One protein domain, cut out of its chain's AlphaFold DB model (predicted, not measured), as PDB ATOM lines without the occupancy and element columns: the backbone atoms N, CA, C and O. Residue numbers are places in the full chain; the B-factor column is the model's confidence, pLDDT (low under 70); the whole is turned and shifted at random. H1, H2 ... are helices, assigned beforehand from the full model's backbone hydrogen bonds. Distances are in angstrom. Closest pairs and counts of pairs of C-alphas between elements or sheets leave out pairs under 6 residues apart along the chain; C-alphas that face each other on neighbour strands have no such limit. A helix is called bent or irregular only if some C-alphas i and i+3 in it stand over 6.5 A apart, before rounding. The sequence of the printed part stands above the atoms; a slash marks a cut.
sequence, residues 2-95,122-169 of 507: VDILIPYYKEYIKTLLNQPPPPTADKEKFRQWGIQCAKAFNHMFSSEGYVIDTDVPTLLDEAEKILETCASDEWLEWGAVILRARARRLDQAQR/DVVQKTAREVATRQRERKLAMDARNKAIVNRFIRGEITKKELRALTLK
ATOM      1  N   VAL A   2     133.094 104.868 100.060       59.81
ATOM      2  CA  VAL A   2     134.078 105.735  99.378       59.81
ATOM      3  C   VAL A   2     133.560 106.272  98.038       59.81
ATOM      4  O   VAL A   2     133.619 107.478  97.800       59.81
ATOM      5  N   ASP A   3     132.961 105.400  97.223       72.31
ATOM      6  CA  ASP A   3     132.499 105.747  95.871       72.31
ATOM      7  C   ASP A   3     131.366 106.786  95.840       72.31
ATOM      8  O   ASP A   3     131.129 107.405  94.809       72.31
ATOM      9  N   ILE A   4     130.681 107.017  96.966       79.94
ATOM     10  CA  ILE A   4     129.564 107.973  97.064       79.94
ATOM     11  C   ILE A   4     130.063 109.361  97.488       79.94
ATOM     12  O   ILE A   4     129.521 110.385  97.070       79.94
ATOM     13  N   LEU A   5     131.121 109.420  98.302       83.00
ATOM     14  CA  LEU A   5     131.629 110.681  98.844       83.00
ATOM     15  C   LEU A   5     132.399 111.495  97.801       83.00
ATOM     16  O   LEU A   5     132.290 112.719  97.788       83.00
ATOM     17  N   ILE A   6     133.150 110.840  96.913       86.88
ATOM     18  CA  ILE A   6     133.975 111.531  95.911       86.88
ATOM     19  C   ILE A   6     133.116 112.332  94.912       86.88
ATOM     20  O   ILE A   6     133.371 113.531  94.774       86.88
ATOM     21  N   PRO A   7     132.076 111.759  94.264       89.00
ATOM     22  CA  PRO A   7     131.189 112.519  93.378       89.00
ATOM     23  C   PRO A   7     130.499 113.674  94.101       89.00
ATOM     24  O   PRO A   7     130.384 114.774  93.566       89.00
ATOM     25  N   TYR A   8     130.103 113.449  95.355       89.56
ATOM     26  CA  TYR A   8     129.483 114.479  96.172       89.56
ATOM     27  C   TYR A   8     130.434 115.660  96.433       89.56
ATOM     28  O   TYR A   8     130.041 116.813  96.265       89.56
ATOM     29  N   TYR A   9     131.693 115.400  96.809       89.62
ATOM     30  CA  TYR A   9     132.668 116.474  97.015       89.62
ATOM     31  C   TYR A   9     132.971 117.226  95.720       89.62
ATOM     32  O   TYR A   9     133.108 118.444  95.771       89.62
ATOM     33  N   LYS A  10     133.024 116.540  94.571       91.06
ATOM     34  CA  LYS A  10     133.172 117.197  93.266       91.06
ATOM     35  C   LYS A  10     132.024 118.166  92.987       91.06
ATOM     36  O   LYS A  10     132.282 119.318  92.661       91.06
ATOM     37  N   GLU A  11     130.778 117.729  93.154       92.94
ATOM     38  CA  GLU A  11     129.606 118.590  92.942       92.94
ATOM     39  C   GLU A  11     129.544 119.747  93.944       92.94
ATOM     40  O   GLU A  11     129.214 120.878  93.583       92.94
ATOM     41  N   TYR A  12     129.934 119.507  95.195       93.19
ATOM     42  CA  TYR A  12     130.038 120.570  96.189       93.19
ATOM     43  C   TYR A  12     131.114 121.603  95.819       93.19
ATOM     44  O   TYR A  12     130.857 122.801  95.889       93.19
ATOM     45  N   ILE A  13     132.291 121.156  95.368       91.62
ATOM     46  CA  ILE A  13     133.356 122.042  94.881       91.62
ATOM     47  C   ILE A  13     132.863 122.840  93.674       91.62
ATOM     48  O   ILE A  13     132.968 124.057  93.703       91.62
ATOM     49  N   LYS A  14     132.249 122.204  92.669       94.94
ATOM     50  CA  LYS A  14     131.647 122.912  91.523       94.94
ATOM     51  C   LYS A  14     130.651 123.975  91.967       94.94
ATOM     52  O   LYS A  14     130.675 125.088  91.462       94.94
ATOM     53  N   THR A  15     129.797 123.657  92.938       95.75
ATOM     54  CA  THR A  15     128.827 124.615  93.483       95.75
ATOM     55  C   THR A  15     129.528 125.819  94.111       95.75
ATOM     56  O   THR A  15     129.138 126.951  93.843       95.75
ATOM     57  N   LEU A  16     130.590 125.592  94.894       92.06
ATOM     58  CA  LEU A  16     131.406 126.674  95.451       92.06
ATOM     59  C   LEU A  16     132.076 127.507  94.349       92.06
ATOM     60  O   LEU A  16     132.063 128.731  94.432       92.06
ATOM     61  N   LEU A  17     132.630 126.868  93.316       91.88
ATOM     62  CA  LEU A  17     133.295 127.544  92.196       91.88
ATOM     63  C   LEU A  17     132.325 128.338  91.315       91.88
ATOM     64  O   LEU A  17     132.686 129.396  90.820       91.88
ATOM     65  N   ASN A  18     131.081 127.884  91.176       94.12
ATOM     66  CA  ASN A  18     130.039 128.598  90.434       94.12
ATOM     67  C   ASN A  18     129.417 129.754  91.231       94.12
ATOM     68  O   ASN A  18     128.697 130.573  90.663       94.12
ATOM     69  N   GLN A  19     129.663 129.816  92.540       93.44
ATOM     70  CA  GLN A  19     129.145 130.856  93.429       93.44
ATOM     71  C   GLN A  19     130.279 131.509  94.229       93.44
ATOM     72  O   GLN A  19     130.264 131.475  95.467       93.44
ATOM     73  N   PRO A  20     131.287 132.098  93.560       90.25
ATOM     74  CA  PRO A  20     132.274 132.880  94.271       90.25
ATOM     75  C   PRO A  20     131.598 134.127  94.857       90.25
ATOM     76  O   PRO A  20     130.607 134.622  94.306       90.25
ATOM     77  N   PRO A  21     132.114 134.669  95.970       88.31
ATOM     78  CA  PRO A  21     131.692 135.981  96.427       88.31
ATOM     79  C   PRO A  21     131.853 137.000  95.284       88.31
ATOM     80  O   PRO A  21     132.794 136.884  94.494       88.31
ATOM     81  N   PRO A  22     130.948 137.987  95.151       88.19
ATOM     82  CA  PRO A  22     131.099 139.011  94.125       88.19
ATOM     83  C   PRO A  22     132.410 139.784  94.348       88.19
ATOM     84  O   PRO A  22     132.824 139.916  95.497       88.19
ATOM     85  N   PRO A  23     133.044 140.361  93.311       77.88
ATOM     86  CA  PRO A  23     134.317 141.086  93.447       77.88
ATOM     87  C   PRO A  23     134.283 142.240  94.460       77.88
ATOM     88  O   PRO A  23     135.310 142.637  94.996       77.88
ATOM     89  N   THR A  24     133.090 142.775  94.727       83.69
ATOM     90  CA  THR A  24     132.825 143.836  95.706       83.69
ATOM     91  C   THR A  24     132.642 143.322  97.137       83.69
ATOM     92  O   THR A  24     132.465 144.120  98.057       83.69
ATOM     93  N   ALA A  25     132.630 142.004  97.351       85.88
ATOM     94  CA  ALA A  25     132.503 141.419  98.674       85.88
ATOM     95  C   ALA A  25     133.733 141.717  99.533       85.88
ATOM     96  O   ALA A  25     134.864 141.778  99.055       85.88
ATOM     97  N   ASP A  26     133.494 141.839 100.837       85.44
ATOM     98  CA  ASP A  26     134.555 141.982 101.826       85.44
ATOM     99  C   ASP A  26     135.573 140.825 101.741       85.44
ATOM    100  O   ASP A  26     135.220 139.664 101.494       85.44
ATOM    101  N   LYS A  27     136.844 141.147 101.998       78.88
ATOM    102  CA  LYS A  27     137.983 140.223 101.977       78.88
ATOM    103  C   LYS A  27     137.738 138.994 102.851       78.88
ATOM    104  O   LYS A  27     138.143 137.890 102.482       78.88
ATOM    105  N   GLU A  28     137.055 139.156 103.984       83.56
ATOM    106  CA  GLU A  28     136.755 138.046 104.891       83.56
ATOM    107  C   GLU A  28     135.770 137.038 104.270       83.56
ATOM    108  O   GLU A  28     135.943 135.831 104.442       83.56
ATOM    109  N   LYS A  29     134.799 137.481 103.456       84.81
ATOM    110  CA  LYS A  29     133.882 136.569 102.742       84.81
ATOM    111  C   LYS A  29     134.624 135.727 101.711       84.81
ATOM    112  O   LYS A  29     134.414 134.517 101.638       84.81
ATOM    113  N   PHE A  30     135.534 136.349 100.962       81.94
ATOM    114  CA  PHE A  30     136.433 135.621 100.070       81.94
ATOM    115  C   PHE A  30     137.276 134.617 100.837       81.94
ATOM    116  O   PHE A  30     137.321 133.445 100.462       81.94
ATOM    117  N   ARG A  31     137.907 135.032 101.942       79.62
ATOM    118  CA  ARG A  31     138.727 134.149 102.782       79.62
ATOM    119  C   ARG A  31     137.941 132.933 103.264       79.62
ATOM    120  O   ARG A  31     138.436 131.810 103.170       79.62
ATOM    121  N   GLN A  32     136.711 133.132 103.725       84.38
ATOM    122  CA  GLN A  32     135.830 132.041 104.137       84.38
ATOM    123  C   GLN A  32     135.505 131.097 102.978       84.38
ATOM    124  O   GLN A  32     135.607 129.881 103.152       84.38
ATOM    125  N   TRP A  33     135.203 131.632 101.794       89.69
ATOM    126  CA  TRP A  33     135.000 130.838 100.579       89.69
ATOM    127  C   TRP A  33     136.245 130.009 100.216       89.69
ATOM    128  O   TRP A  33     136.155 128.793 100.048       89.69
ATOM    129  N   GLY A  34     137.433 130.620 100.220       82.81
ATOM    130  CA  GLY A  34     138.705 129.936  99.963       82.81
ATOM    131  C   GLY A  34     138.986 128.799 100.938       82.81
ATOM    132  O   GLY A  34     139.388 127.703 100.542       82.81
ATOM    133  N   ILE A  35     138.729 129.033 102.227       81.00
ATOM    134  CA  ILE A  35     138.844 128.014 103.273       81.00
ATOM    135  C   ILE A  35     137.851 126.870 103.024       81.00
ATOM    136  O   ILE A  35     138.228 125.707 103.189       81.00
ATOM    137  N   GLN A  36     136.610 127.160 102.622       84.50
ATOM    138  CA  GLN A  36     135.613 126.133 102.299       84.50
ATOM    139  C   GLN A  36     136.037 125.291 101.091       84.50
ATOM    140  O   GLN A  36     136.049 124.062 101.199       84.50
ATOM    141  N   CYS A  37     136.493 125.920 100.003       84.12
ATOM    142  CA  CYS A  37     137.063 125.228  98.844       84.12
ATOM    143  C   CYS A  37     138.231 124.325  99.263       84.12
ATOM    144  O   CYS A  37     138.230 123.120  99.000       84.12
ATOM    145  N   ALA A  38     139.206 124.868  99.999       81.75
ATOM    146  CA  ALA A  38     140.372 124.118 100.456       81.75
ATOM    147  C   ALA A  38     139.984 122.910 101.326       81.75
ATOM    148  O   ALA A  38     140.514 121.811 101.115       81.75
ATOM    149  N   LYS A  39     139.040 123.088 102.263       82.88
ATOM    150  CA  LYS A  39     138.483 122.013 103.100       82.88
ATOM    151  C   LYS A  39     137.807 120.940 102.250       82.88
ATOM    152  O   LYS A  39     138.120 119.764 102.433       82.88
ATOM    153  N   ALA A  40     136.950 121.321 101.303       84.56
ATOM    154  CA  ALA A  40     136.236 120.395 100.425       84.56
ATOM    155  C   ALA A  40     137.200 119.521  99.619       84.56
ATOM    156  O   ALA A  40     137.142 118.291  99.693       84.56
ATOM    157  N   PHE A  41     138.175 120.141  98.949       85.12
ATOM    158  CA  PHE A  41     139.214 119.392  98.254       85.12
ATOM    159  C   PHE A  41     139.989 118.490  99.230       85.12
ATOM    160  O   PHE A  41     140.415 117.398  98.864       85.12
ATOM    161  N   ASN A  42     140.297 118.960 100.449       83.12
ATOM    162  CA  ASN A  42     141.106 118.191 101.405       83.12
ATOM    163  C   ASN A  42     140.354 116.948 101.890       83.12
ATOM    164  O   ASN A  42     140.966 115.891 102.020       83.12
ATOM    165  N   HIS A  43     139.040 117.049 102.092       84.50
ATOM    166  CA  HIS A  43     138.189 115.898 102.374       84.50
ATOM    167  C   HIS A  43     138.124 114.923 101.199       84.50
ATOM    168  O   HIS A  43     138.260 113.721 101.418       84.50
ATOM    169  N   MET A  44     138.015 115.428  99.967       88.50
ATOM    170  CA  MET A  44     138.054 114.594  98.767       88.50
ATOM    171  C   MET A  44     139.374 113.816  98.667       88.50
ATOM    172  O   MET A  44     139.353 112.599  98.547       88.50
ATOM    173  N   PHE A  45     140.522 114.484  98.824       83.25
ATOM    174  CA  PHE A  45     141.842 113.834  98.726       83.25
ATOM    175  C   PHE A  45     142.186 112.937  99.913       83.25
ATOM    176  O   PHE A  45     143.000 112.032  99.777       83.25
ATOM    177  N   SER A  46     141.595 113.192 101.081       83.69
ATOM    178  CA  SER A  46     141.774 112.345 102.266       83.69
ATOM    179  C   SER A  46     140.781 111.182 102.316       83.69
ATOM    180  O   SER A  46     140.787 110.427 103.289       83.69
ATOM    181  N   SER A  47     139.886 111.066 101.331       82.31
ATOM    182  CA  SER A  47     138.982 109.928 101.230       82.31
ATOM    183  C   SER A  47     139.779 108.707 100.782       82.31
ATOM    184  O   SER A  47     140.475 108.733  99.770       82.31
ATOM    185  N   GLU A  48     139.717 107.649 101.582       81.31
ATOM    186  CA  GLU A  48     140.364 106.369 101.299       81.31
ATOM    187  C   GLU A  48     139.893 105.849  99.939       81.31
ATOM    188  O   GLU A  48     138.706 105.921  99.673       81.31
ATOM    189  N   GLY A  49     140.790 105.401  99.057       78.69
ATOM    190  CA  GLY A  49     140.423 104.959  97.702       78.69
ATOM    191  C   GLY A  49     140.197 106.079  96.678       78.69
ATOM    192  O   GLY A  49     139.860 105.786  95.532       78.69
ATOM    193  N   TYR A  50     140.417 107.347  97.041       79.56
ATOM    194  CA  TYR A  50     140.424 108.437  96.068       79.56
ATOM    195  C   TYR A  50     141.539 108.242  95.032       79.56
ATOM    196  O   TYR A  50     142.726 108.209  95.357       79.56
ATOM    197  N   VAL A  51     141.135 108.148  93.766       80.00
ATOM    198  CA  VAL A  51     142.021 108.166  92.604       80.00
ATOM    199  C   VAL A  51     141.855 109.520  91.924       80.00
ATOM    200  O   VAL A  51     140.728 109.974  91.720       80.00
ATOM    201  N   ILE A  52     142.973 110.170  91.592       75.94
ATOM    202  CA  ILE A  52     142.950 111.432  90.849       75.94
ATOM    203  C   ILE A  52     142.276 111.175  89.500       75.94
ATOM    204  O   ILE A  52     142.748 110.369  88.698       75.94
ATOM    205  N   ASP A  53     141.153 111.849  89.291       82.75
ATOM    206  CA  ASP A  53     140.362 111.813  88.066       82.75
ATOM    207  C   ASP A  53     140.624 113.073  87.224       82.75
ATOM    208  O   ASP A  53     141.052 114.094  87.768       82.75
ATOM    209  N   THR A  54     140.338 113.021  85.923       77.75
ATOM    210  CA  THR A  54     140.530 114.104  84.948       77.75
ATOM    211  C   THR A  54     139.781 115.384  85.308       77.75
ATOM    212  O   THR A  54     140.231 116.462  84.942       77.75
ATOM    213  N   ASP A  55     138.694 115.296  86.076       81.81
ATOM    214  CA  ASP A  55     137.921 116.473  86.494       81.81
ATOM    215  C   ASP A  55     138.639 117.331  87.539       81.81
ATOM    216  O   ASP A  55     138.417 118.535  87.633       81.81
ATOM    217  N   VAL A  56     139.462 116.719  88.394       80.44
ATOM    218  CA  VAL A  56     140.043 117.414  89.550       80.44
ATOM    219  C   VAL A  56     141.069 118.472  89.145       80.44
ATOM    220  O   VAL A  56     141.012 119.557  89.726       80.44
ATOM    221  N   PRO A  57     141.971 118.222  88.176       79.06
ATOM    222  CA  PRO A  57     142.799 119.270  87.590       79.06
ATOM    223  C   PRO A  57     141.974 120.450  87.070       79.06
ATOM    224  O   PRO A  57     142.283 121.586  87.410       79.06
ATOM    225  N   THR A  58     140.877 120.193  86.352       85.81
ATOM    226  CA  THR A  58     139.993 121.247  85.827       85.81
ATOM    227  C   THR A  58     139.370 122.080  86.947       85.81
ATOM    228  O   THR A  58     139.395 123.305  86.889       85.81
ATOM    229  N   LEU A  59     138.881 121.437  88.014       86.00
ATOM    230  CA  LEU A  59     138.331 122.137  89.182       86.00
ATOM    231  C   LEU A  59     139.393 122.955  89.929       86.00
ATOM    232  O   LEU A  59     139.083 124.007  90.484       86.00
ATOM    233  N   LEU A  60     140.637 122.474  89.989       82.00
ATOM    234  CA  LEU A  60     141.744 123.225  90.584       82.00
ATOM    235  C   LEU A  60     142.118 124.438  89.725       82.00
ATOM    236  O   LEU A  60     142.298 125.513  90.287       82.00
ATOM    237  N   ASP A  61     142.167 124.282  88.403       81.75
ATOM    238  CA  ASP A  61     142.418 125.371  87.455       81.75
ATOM    239  C   ASP A  61     141.309 126.438  87.504       81.75
ATOM    240  O   ASP A  61     141.587 127.634  87.445       81.75
ATOM    241  N   GLU A  62     140.042 126.037  87.632       85.88
ATOM    242  CA  GLU A  62     138.919 126.965  87.818       85.88
ATOM    243  C   GLU A  62     139.001 127.698  89.158       85.88
ATOM    244  O   GLU A  62     138.852 128.921  89.201       85.88
ATOM    245  N   ALA A  63     139.292 126.975  90.245       79.25
ATOM    246  CA  ALA A  63     139.529 127.579  91.551       79.25
ATOM    247  C   ALA A  63     140.669 128.596  91.487       79.25
ATOM    248  O   ALA A  63     140.539 129.693  92.016       79.25
ATOM    249  N   GLU A  64     141.764 128.253  90.814       79.69
ATOM    250  CA  GLU A  64     142.903 129.137  90.609       79.69
ATOM    251  C   GLU A  64     142.514 130.388  89.817       79.69
ATOM    252  O   GLU A  64     142.795 131.486  90.281       79.69
ATOM    253  N   LYS A  65     141.790 130.259  88.699       82.31
ATOM    254  CA  LYS A  65     141.316 131.413  87.912       82.31
ATOM    255  C   LYS A  65     140.437 132.361  88.722       82.31
ATOM    256  O   LYS A  65     140.616 133.572  88.644       82.31
ATOM    257  N   ILE A  66     139.493 131.826  89.498       81.06
ATOM    258  CA  ILE A  66     138.621 132.631  90.371       81.06
ATOM    259  C   ILE A  66     139.443 133.315  91.464       81.06
ATOM    260  O   ILE A  66     139.155 134.436  91.870       81.06
ATOM    261  N   LEU A  67     140.487 132.649  91.948       73.00
ATOM    262  CA  LEU A  67     141.394 133.254  92.902       73.00
ATOM    263  C   LEU A  67     142.243 134.341  92.276       73.00
ATOM    264  O   LEU A  67     142.355 135.398  92.873       73.00
ATOM    265  N   GLU A  68     142.786 134.155  91.082       75.00
ATOM    266  CA  GLU A  68     143.579 135.182  90.406       75.00
ATOM    267  C   GLU A  68     142.795 136.479  90.169       75.00
ATOM    268  O   GLU A  68     143.381 137.559  90.244       75.00
ATOM    269  N   THR A  69     141.480 136.408  89.937       74.81
ATOM    270  CA  THR A  69     140.646 137.606  89.748       74.81
ATOM    271  C   THR A  69     140.342 138.349  91.050       74.81
ATOM    272  O   THR A  69     139.991 139.528  91.004       74.81
ATOM    273  N   CYS A  70     140.478 137.696  92.207       67.00
ATOM    274  CA  CYS A  70     140.108 138.253  93.514       67.00
ATOM    275  C   CYS A  70     141.281 138.346  94.504       67.00
ATOM    276  O   CYS A  70     141.151 138.936  95.580       67.00
ATOM    277  N   ALA A  71     142.431 137.758  94.181       62.97
ATOM    278  CA  ALA A  71     143.548 137.633  95.094       62.97
ATOM    279  C   ALA A  71     144.342 138.939  95.166       62.97
ATOM    280  O   ALA A  71     145.080 139.312  94.258       62.97
ATOM    281  N   SER A  72     144.234 139.602  96.315       65.94
ATOM    282  CA  SER A  72     145.297 140.492  96.793       65.94
ATOM    283  C   SER A  72     146.591 139.701  97.062       65.94
ATOM    284  O   SER A  72     146.547 138.485  97.249       65.94
ATOM    285  N   ASP A  73     147.741 140.372  97.116       60.41
ATOM    286  CA  ASP A  73     149.055 139.723  97.274       60.41
ATOM    287  C   ASP A  73     149.150 138.791  98.499       60.41
ATOM    288  O   ASP A  73     149.714 137.702  98.405       60.41
ATOM    289  N   GLU A  74     148.518 139.157  99.619       59.00
ATOM    290  CA  GLU A  74     148.440 138.326 100.838       59.00
ATOM    291  C   GLU A  74     147.708 136.993 100.595       59.00
ATOM    292  O   GLU A  74     147.992 135.957 101.200       59.00
ATOM    293  N   TRP A  75     146.753 137.012  99.671       63.81
ATOM    294  CA  TRP A  75     145.927 135.875  99.298       63.81
ATOM    295  C   TRP A  75     146.674 134.910  98.377       63.81
ATOM    296  O   TRP A  75     146.589 133.692  98.549       63.81
ATOM    297  N   LEU A  76     147.446 135.457  97.435       61.25
ATOM    298  CA  LEU A  76     148.351 134.688  96.585       61.25
ATOM    299  C   LEU A  76     149.434 133.989  97.428       61.25
ATOM    300  O   LEU A  76     149.737 132.819  97.183       61.25
ATOM    301  N   GLU A  77     149.968 134.647  98.463       60.09
ATOM    302  CA  GLU A  77     150.913 134.018  99.395       60.09
ATOM    303  C   GLU A  77     150.269 132.858 100.162       60.09
ATOM    304  O   GLU A  77     150.835 131.762 100.226       60.09
ATOM    305  N   TRP A  78     149.059 133.052 100.694       65.38
ATOM    306  CA  TRP A  78     148.332 131.993 101.397       65.38
ATOM    307  C   TRP A  78     147.997 130.804 100.483       65.38
ATOM    308  O   TRP A  78     148.246 129.647 100.844       65.38
ATOM    309  N   GLY A  79     147.493 131.076  99.276       60.06
ATOM    310  CA  GLY A  79     147.193 130.065  98.262       60.06
ATOM    311  C   GLY A  79     148.434 129.258  97.876       60.06
ATOM    312  O   GLY A  79     148.397 128.026  97.876       60.06
ATOM    313  N   ALA A  80     149.570 129.926  97.661       57.66
ATOM    314  CA  ALA A  80     150.838 129.272  97.351       57.66
ATOM    315  C   ALA A  80     151.337 128.374  98.497       57.66
ATOM    316  O   ALA A  80     151.883 127.298  98.236       57.66
ATOM    317  N   VAL A  81     151.127 128.763  99.759       56.94
ATOM    318  CA  VAL A  81     151.472 127.943 100.932       56.94
ATOM    319  C   VAL A  81     150.597 126.690 101.008       56.94
ATOM    320  O   VAL A  81     151.126 125.588 101.188       56.94
ATOM    321  N   ILE A  82     149.277 126.820 100.830       55.00
ATOM    322  CA  ILE A  82     148.362 125.669 100.870       55.00
ATOM    323  C   ILE A  82     148.623 124.714  99.709       55.00
ATOM    324  O   ILE A  82     148.721 123.503  99.932       55.00
ATOM    325  N   LEU A  83     148.784 125.232  98.491       58.03
ATOM    326  CA  LEU A  83     149.076 124.420  97.312       58.03
ATOM    327  C   LEU A  83     150.436 123.715  97.442       58.03
ATOM    328  O   LEU A  83     150.511 122.509  97.204       58.03
ATOM    329  N   ARG A  84     151.482 124.377  97.961       56.91
ATOM    330  CA  ARG A  84     152.780 123.727  98.252       56.91
ATOM    331  C   ARG A  84     152.678 122.653  99.329       56.91
ATOM    332  O   ARG A  84     153.269 121.583  99.183       56.91
ATOM    333  N   ALA A  85     151.953 122.904 100.419       52.16
ATOM    334  CA  ALA A  85     151.733 121.902 101.466       52.16
ATOM    335  C   ALA A  85     150.959 120.684 100.935       52.16
ATOM    336  O   ALA A  85     151.100 119.565 101.428       52.16
ATOM    337  N   ARG A  86     150.132 120.897  99.914       59.81
ATOM    338  CA  ARG A  86     149.330 119.866  99.269       59.81
ATOM    339  C   ARG A  86     150.124 119.041  98.261       59.81
ATOM    340  O   ARG A  86     150.071 117.819  98.341       59.81
ATOM    341  N   ALA A  87     150.915 119.685  97.407       52.66
ATOM    342  CA  ALA A  87     151.840 119.014  96.496       52.66
ATOM    343  C   ALA A  87     152.809 118.096  97.260       52.66
ATOM    344  O   ALA A  87     152.996 116.943  96.886       52.66
ATOM    345  N   ARG A  88     153.333 118.556  98.407       61.22
ATOM    346  CA  ARG A  88     154.180 117.729  99.285       61.22
ATOM    347  C   ARG A  88     153.463 116.502  99.843       61.22
ATOM    348  O   ARG A  88     154.075 115.447  99.945       61.22
ATOM    349  N   ARG A  89     152.185 116.625 100.216       61.03
ATOM    350  CA  ARG A  89     151.396 115.492 100.727       61.03
ATOM    351  C   ARG A  89     151.112 114.456  99.643       61.03
ATOM    352  O   ARG A  89     151.172 113.269  99.940       61.03
ATOM    353  N   LEU A  90     150.853 114.894  98.410       56.16
ATOM    354  CA  LEU A  90     150.700 113.996  97.262       56.16
ATOM    355  C   LEU A  90     152.006 113.247  96.962       56.16
ATOM    356  O   LEU A  90     151.994 112.021  96.916       56.16
ATOM    357  N   ASP A  91     153.133 113.958  96.882       54.94
ATOM    358  CA  ASP A  91     154.470 113.364  96.698       54.94
ATOM    359  C   ASP A  91     154.813 112.380  97.839       54.94
ATOM    360  O   ASP A  91     155.324 111.283  97.621       54.94
ATOM    361  N   GLN A  92     154.453 112.708  99.084       60.22
ATOM    362  CA  GLN A  92     154.688 111.833 100.237       60.22
ATOM    363  C   GLN A  92     153.806 110.573 100.244       60.22
ATOM    364  O   GLN A  92     154.291 109.509 100.635       60.22
ATOM    365  N   ALA A  93     152.543 110.687  99.821       55.38
ATOM    366  CA  ALA A  93     151.623 109.558  99.683       55.38
ATOM    367  C   ALA A  93     152.036 108.620  98.538       55.38
ATOM    368  O   ALA A  93     151.882 107.409  98.655       55.38
ATOM    369  N   GLN A  94     152.618 109.162  97.464       54.97
ATOM    370  CA  GLN A  94     153.173 108.369  96.367       54.97
ATOM    371  C   GLN A  94     154.458 107.637  96.763       54.97
ATOM    372  O   GLN A  94     154.639 106.480  96.402       54.97
ATOM    373  N   ARG A  95     155.337 108.274  97.547       59.53
ATOM    374  CA  ARG A  95     156.577 107.636  98.028       59.53
ATOM    375  C   ARG A  95     156.345 106.563  99.085       59.53
ATOM    376  O   ARG A  95     157.187 105.686  99.240       59.53
ATOM    377  N   ASP A 122     102.747  86.348  84.578       77.88
ATOM    378  CA  ASP A 122     102.338  87.739  84.791       77.88
ATOM    379  C   ASP A 122     102.480  88.200  86.249       77.88
ATOM    380  O   ASP A 122     102.853  89.347  86.516       77.88
ATOM    381  N   VAL A 123     102.231  87.314  87.219       80.94
ATOM    382  CA  VAL A 123     102.399  87.626  88.647       80.94
ATOM    383  C   VAL A 123     103.884  87.727  88.981       80.94
ATOM    384  O   VAL A 123     104.288  88.664  89.669       80.94
ATOM    385  N   VAL A 124     104.713  86.840  88.426       80.00
ATOM    386  CA  VAL A 124     106.171  86.865  88.618       80.00
ATOM    387  C   VAL A 124     106.775  88.140  88.025       80.00
ATOM    388  O   VAL A 124     107.547  88.827  88.698       80.00
ATOM    389  N   GLN A 125     106.376  88.527  86.809       82.56
ATOM    390  CA  GLN A 125     106.839  89.768  86.184       82.56
ATOM    391  C   GLN A 125     106.374  91.014  86.943       82.56
ATOM    392  O   GLN A 125     107.154  91.957  87.113       82.56
ATOM    393  N   LYS A 126     105.128  91.037  87.434       87.44
ATOM    394  CA  LYS A 126     104.602  92.154  88.231       87.44
ATOM    395  C   LYS A 126     105.362  92.306  89.548       87.44
ATOM    396  O   LYS A 126     105.797  93.413  89.865       87.44
ATOM    397  N   THR A 127     105.600  91.210  90.268       82.06
ATOM    398  CA  THR A 127     106.388  91.221  91.508       82.06
ATOM    399  C   THR A 127     107.836  91.637  91.248       82.06
ATOM    400  O   THR A 127     108.370  92.463  91.985       82.06
ATOM    401  N   ALA A 128     108.465  91.163  90.167       81.62
ATOM    402  CA  ALA A 128     109.826  91.562  89.808       81.62
ATOM    403  C   ALA A 128     109.941  93.072  89.523       81.62
ATOM    404  O   ALA A 128     110.872  93.727  89.998       81.62
ATOM    405  N   ARG A 129     108.973  93.653  88.797       89.31
ATOM    406  CA  ARG A 129     108.921  95.104  88.540       89.31
ATOM    407  C   ARG A 129     108.722  95.900  89.827       89.31
ATOM    408  O   ARG A 129     109.389  96.918  90.016       89.31
ATOM    409  N   GLU A 130     107.858  95.442  90.729       90.06
ATOM    410  CA  GLU A 130     107.632  96.106  92.016       90.06
ATOM    411  C   GLU A 130     108.890  96.078  92.899       90.06
ATOM    412  O   GLU A 130     109.301  97.115  93.422       90.06
ATOM    413  N   VAL A 131     109.572  94.930  92.983       86.62
ATOM    414  CA  VAL A 131     110.840  94.789  93.718       86.62
ATOM    415  C   VAL A 131     111.918  95.710  93.140       86.62
ATOM    416  O   VAL A 131     112.582  96.423  93.894       86.62
ATOM    417  N   ALA A 132     112.062  95.767  91.813       86.12
ATOM    418  CA  ALA A 132     113.018  96.661  91.160       86.12
ATOM    419  C   ALA A 132     112.719  98.145  91.440       86.12
ATOM    420  O   ALA A 132     113.639  98.946  91.626       86.12
ATOM    421  N   THR A 133     111.438  98.519  91.504       91.06
ATOM    422  CA  THR A 133     111.012  99.896  91.792       91.06
ATOM    423  C   THR A 133     111.334 100.269  93.240       91.06
ATOM    424  O   THR A 133     112.017 101.267  93.468       91.06
ATOM    425  N   ARG A 134     111.000  99.404  94.210       87.56
ATOM    426  CA  ARG A 134     111.356  99.601  95.628       87.56
ATOM    427  C   ARG A 134     112.866  99.661  95.857       87.56
ATOM    428  O   ARG A 134     113.335 100.458  96.665       87.56
ATOM    429  N   GLN A 135     113.654  98.862  95.134       88.44
ATOM    430  CA  GLN A 135     115.118  98.930  95.210       88.44
ATOM    431  C   GLN A 135     115.662 100.277  94.714       88.44
ATOM    432  O   GLN A 135     116.569 100.836  95.336       88.44
ATOM    433  N   ARG A 136     115.105 100.828  93.626       90.62
ATOM    434  CA  ARG A 136     115.477 102.167  93.136       90.62
ATOM    435  C   ARG A 136     115.106 103.255  94.139       90.62
ATOM    436  O   ARG A 136     115.939 104.112  94.417       90.62
ATOM    437  N   GLU A 137     113.909 103.197  94.716       92.38
ATOM    438  CA  GLU A 137     113.462 104.145  95.744       92.38
ATOM    439  C   GLU A 137     114.341 104.084  96.996       92.38
ATOM    440  O   GLU A 137     114.798 105.121  97.476       92.38
ATOM    441  N   ARG A 138     114.677 102.879  97.473       88.56
ATOM    442  CA  ARG A 138     115.592 102.686  98.607       88.56
ATOM    443  C   ARG A 138     116.972 103.275  98.325       88.56
ATOM    444  O   ARG A 138     117.544 103.929  99.196       88.56
ATOM    445  N   LYS A 139     117.500 103.081  97.111       89.50
ATOM    446  CA  LYS A 139     118.782 103.666  96.695       89.50
ATOM    447  C   LYS A 139     118.721 105.195  96.700       89.50
ATOM    448  O   LYS A 139     119.578 105.827  97.306       89.50
ATOM    449  N   LEU A 140     117.681 105.783  96.107       91.75
ATOM    450  CA  LEU A 140     117.490 107.237  96.087       91.75
ATOM    451  C   LEU A 140     117.324 107.823  97.497       91.75
ATOM    452  O   LEU A 140     117.911 108.860  97.800       91.75
ATOM    453  N   ALA A 141     116.583 107.150  98.379       91.94
ATOM    454  CA  ALA A 141     116.420 107.560  99.772       91.94
ATOM    455  C   ALA A 141     117.747 107.496 100.549       91.94
ATOM    456  O   ALA A 141     118.074 108.413 101.310       91.94
ATOM    457  N   MET A 142     118.549 106.450 100.326       90.06
ATOM    458  CA  MET A 142     119.884 106.320 100.913       90.06
ATOM    459  C   MET A 142     120.826 107.419 100.425       90.06
ATOM    460  O   MET A 142     121.513 108.042 101.238       90.06
ATOM    461  N   ASP A 143     120.821 107.707  99.127       87.31
ATOM    462  CA  ASP A 143     121.629 108.772  98.538       87.31
ATOM    463  C   ASP A 143     121.205 110.147  99.074       87.31
ATOM    464  O   ASP A 143     122.058 110.936  99.483       87.31
ATOM    465  N   ALA A 144     119.899 110.420  99.179       91.12
ATOM    466  CA  ALA A 144     119.371 111.660  99.751       91.12
ATOM    467  C   ALA A 144     119.769 111.839 101.227       91.12
ATOM    468  O   ALA A 144     120.226 112.915 101.628       91.12
ATOM    469  N   ARG A 145     119.674 110.777 102.033       94.88
ATOM    470  CA  ARG A 145     120.112 110.791 103.433       94.88
ATOM    471  C   ARG A 145     121.617 111.017 103.553       94.88
ATOM    472  O   ARG A 145     122.045 111.865 104.336       94.88
ATOM    473  N   ASN A 146     122.425 110.295 102.780       88.44
ATOM    474  CA  ASN A 146     123.877 110.458 102.786       88.44
ATOM    475  C   ASN A 146     124.266 111.881 102.369       88.44
ATOM    476  O   ASN A 146     125.081 112.514 103.041       88.44
ATOM    477  N   LYS A 147     123.607 112.435 101.345       88.19
ATOM    478  CA  LYS A 147     123.758 113.832 100.919       88.19
ATOM    479  C   LYS A 147     123.462 114.809 102.062       88.19
ATOM    480  O   LYS A 147     124.211 115.766 102.260       88.19
ATOM    481  N   ALA A 148     122.402 114.582 102.835       91.94
ATOM    482  CA  ALA A 148     122.065 115.418 103.987       91.94
ATOM    483  C   ALA A 148     123.127 115.330 105.097       91.94
ATOM    484  O   ALA A 148     123.562 116.360 105.609       91.94
ATOM    485  N   ILE A 149     123.601 114.125 105.432       90.19
ATOM    486  CA  ILE A 149     124.627 113.919 106.469       90.19
ATOM    487  C   ILE A 149     125.942 114.612 106.079       90.19
ATOM    488  O   ILE A 149     126.531 115.316 106.901       90.19
ATOM    489  N   VAL A 150     126.399 114.467 104.831       84.12
ATOM    490  CA  VAL A 150     127.653 115.099 104.393       84.12
ATOM    491  C   VAL A 150     127.532 116.624 104.387       84.12
ATOM    492  O   VAL A 150     128.466 117.304 104.810       84.12
ATOM    493  N   ASN A 151     126.378 117.174 104.001       84.06
ATOM    494  CA  ASN A 151     126.117 118.611 104.114       84.06
ATOM    495  C   ASN A 151     126.258 119.113 105.558       84.06
ATOM    496  O   ASN A 151     126.916 120.127 105.788       84.06
ATOM    497  N   ARG A 152     125.708 118.387 106.542       93.00
ATOM    498  CA  ARG A 152     125.875 118.723 107.967       93.00
ATOM    499  C   ARG A 152     127.343 118.689 108.390       93.00
ATOM    500  O   ARG A 152     127.800 119.585 109.095       93.00
ATOM    501  N   PHE A 153     128.102 117.694 107.927       86.62
ATOM    502  CA  PHE A 153     129.533 117.587 108.224       86.62
ATOM    503  C   PHE A 153     130.334 118.755 107.639       86.62
ATOM    504  O   PHE A 153     131.164 119.345 108.323       86.62
ATOM    505  N   ILE A 154     130.055 119.130 106.391       76.00
ATOM    506  CA  ILE A 154     130.706 120.259 105.716       76.00
ATOM    507  C   ILE A 154     130.422 121.581 106.427       76.00
ATOM    508  O   ILE A 154     131.334 122.387 106.601       76.00
ATOM    509  N   ARG A 155     129.182 121.782 106.884       82.00
ATOM    510  CA  ARG A 155     128.801 122.948 107.693       82.00
ATOM    511  C   ARG A 155     129.393 122.925 109.107       82.00
ATOM    512  O   ARG A 155     129.245 123.898 109.835       82.00
ATOM    513  N   GLY A 156     130.083 121.850 109.491       81.19
ATOM    514  CA  GLY A 156     130.682 121.686 110.814       81.19
ATOM    515  C   GLY A 156     129.671 121.367 111.916       81.19
ATOM    516  O   GLY A 156     130.028 121.426 113.086       81.19
ATOM    517  N   GLU A 157     128.430 121.016 111.566       94.50
ATOM    518  CA  GLU A 157     127.376 120.677 112.533       94.50
ATOM    519  C   GLU A 157     127.572 119.301 113.171       94.50
ATOM    520  O   GLU A 157     126.997 119.021 114.218       94.50
ATOM    521  N   ILE A 158     128.323 118.420 112.508       94.88
ATOM    522  CA  ILE A 158     128.637 117.084 113.010       94.88
ATOM    523  C   ILE A 158     130.133 116.815 112.886       94.88
ATOM    524  O   ILE A 158     130.808 117.244 111.949       94.88
ATOM    525  N   THR A 159     130.654 116.059 113.838       91.94
ATOM    526  CA  THR A 159     132.037 115.600 113.881       91.94
ATOM    527  C   THR A 159     132.286 114.470 112.878       91.94
ATOM    528  O   THR A 159     131.375 113.784 112.411       91.94
ATOM    529  N   LYS A 160     133.562 114.188 112.577       84.06
ATOM    530  CA  LYS A 160     133.949 113.048 111.718       84.06
ATOM    531  C   LYS A 160     133.474 111.699 112.282       84.06
ATOM    532  O   LYS A 160     133.182 110.784 111.512       84.06
ATOM    533  N   LYS A 161     133.418 111.561 113.613       88.31
ATOM    534  CA  LYS A 161     132.935 110.348 114.292       88.31
ATOM    535  C   LYS A 161     131.431 110.169 114.070       88.31
ATOM    536  O   LYS A 161     131.002 109.072 113.725       88.31
ATOM    537  N   GLU A 162     130.663 111.248 114.186       92.56
ATOM    538  CA  GLU A 162     129.220 111.252 113.925       92.56
ATOM    539  C   GLU A 162     128.896 111.025 112.453       92.56
ATOM    540  O   GLU A 162     127.994 110.248 112.169       92.56
ATOM    541  N   LEU A 163     129.660 111.607 111.519       90.69
ATOM    542  CA  LEU A 163     129.534 111.309 110.088       90.69
ATOM    543  C   LEU A 163     129.590 109.793 109.852       90.69
ATOM    544  O   LEU A 163     128.655 109.228 109.301       90.69
ATOM    545  N   ARG A 164     130.637 109.118 110.348       86.75
ATOM    546  CA  ARG A 164     130.780 107.658 110.208       86.75
ATOM    547  C   ARG A 164     129.621 106.895 110.852       86.75
ATOM    548  O   ARG A 164     129.096 105.972 110.238       86.75
ATOM    549  N   ALA A 165     129.210 107.283 112.059       92.94
ATOM    550  CA  ALA A 165     128.103 106.634 112.759       92.94
ATOM    551  C   ALA A 165     126.765 106.797 112.016       92.94
ATOM    552  O   ALA A 165     125.984 105.853 111.926       92.94
ATOM    553  N   LEU A 166     126.502 107.977 111.450       91.12
ATOM    554  CA  LEU A 166     125.266 108.284 110.735       91.12
ATOM    555  C   LEU A 166     125.211 107.646 109.343       91.12
ATOM    556  O   LEU A 166     124.118 107.287 108.912       91.12
ATOM    557  N   THR A 167     126.340 107.473 108.649       87.94
ATOM    558  CA  THR A 167     126.382 106.792 107.339       87.94
ATOM    559  C   THR A 167     126.233 105.269 107.464       87.94
ATOM    560  O   THR A 167     125.787 104.627 106.521       87.94
ATOM    561  N   LEU A 168     126.572 104.683 108.620       88.88
ATOM    562  CA  LEU A 168     126.463 103.237 108.870       88.88
ATOM    563  C   LEU A 168     125.082 102.780 109.361       88.88
ATOM    564  O   LEU A 168     124.770 101.596 109.281       88.88
ATOM    565  N   LYS A 169     124.254 103.688 109.886       89.81
ATOM    566  CA  LYS A 169     122.913 103.341 110.375       89.81
ATOM    567  C   LYS A 169     121.997 102.932 109.200       89.81
ATOM    568  O   LYS A 169     121.889 103.732 108.267       89.81
TER     569      LYS A 169
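AT A GLANCE: This is residues 2 to 95 and 122 to 169 of the 507 residues of an uncharacterized protein of Heterobasidion irregulare (strain TC 32-1) (UniProt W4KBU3). The long helix H5 is an arm, its residues 122 to 141 sticking out from a body where H1, H2 and H3 form an up-and-down bundle, each running against the one before. H4 runs alongside H2 and H3, and H6 folds back on H5. The printed part, 142 residues, is all helix, H1 to H6 in order, loose with a radius of gyration of the C-alphas of 19.4 A, spanning 70 by 42 by 30 A.

IN THESE COORDINATES: Find C-alpha 122 at (102.338, 87.739, 84.791); H5 runs 48.0 A to residue 154, then H6 holds residues 160 to 168. From C-alpha 2 at (134.078, 105.735, 99.378), find H1, residues 2 to 18, H2, 27 to 45, H3, 55 to 70, and H4, 73 to 95.

HOW THE PARTS SIT: Hairpin H5 and H6 touch, closest C-alphas Asn 146 and Thr 167, 6.4 A. H1 touches H2, closest C-alphas Ile 6 and Met 44, 5.8 A. Every O i to N i+4 pair is within hydrogen-bond range in H2, H4, H5 and H6; 10 of 13 in H1, 11 of 12 in H3.

THE WHOLE: Across cut residues 96 to 121, C-alphas 95 and 122 are 59.3 A apart. Residues 2 and 70 to 95 have pLDDT under 70.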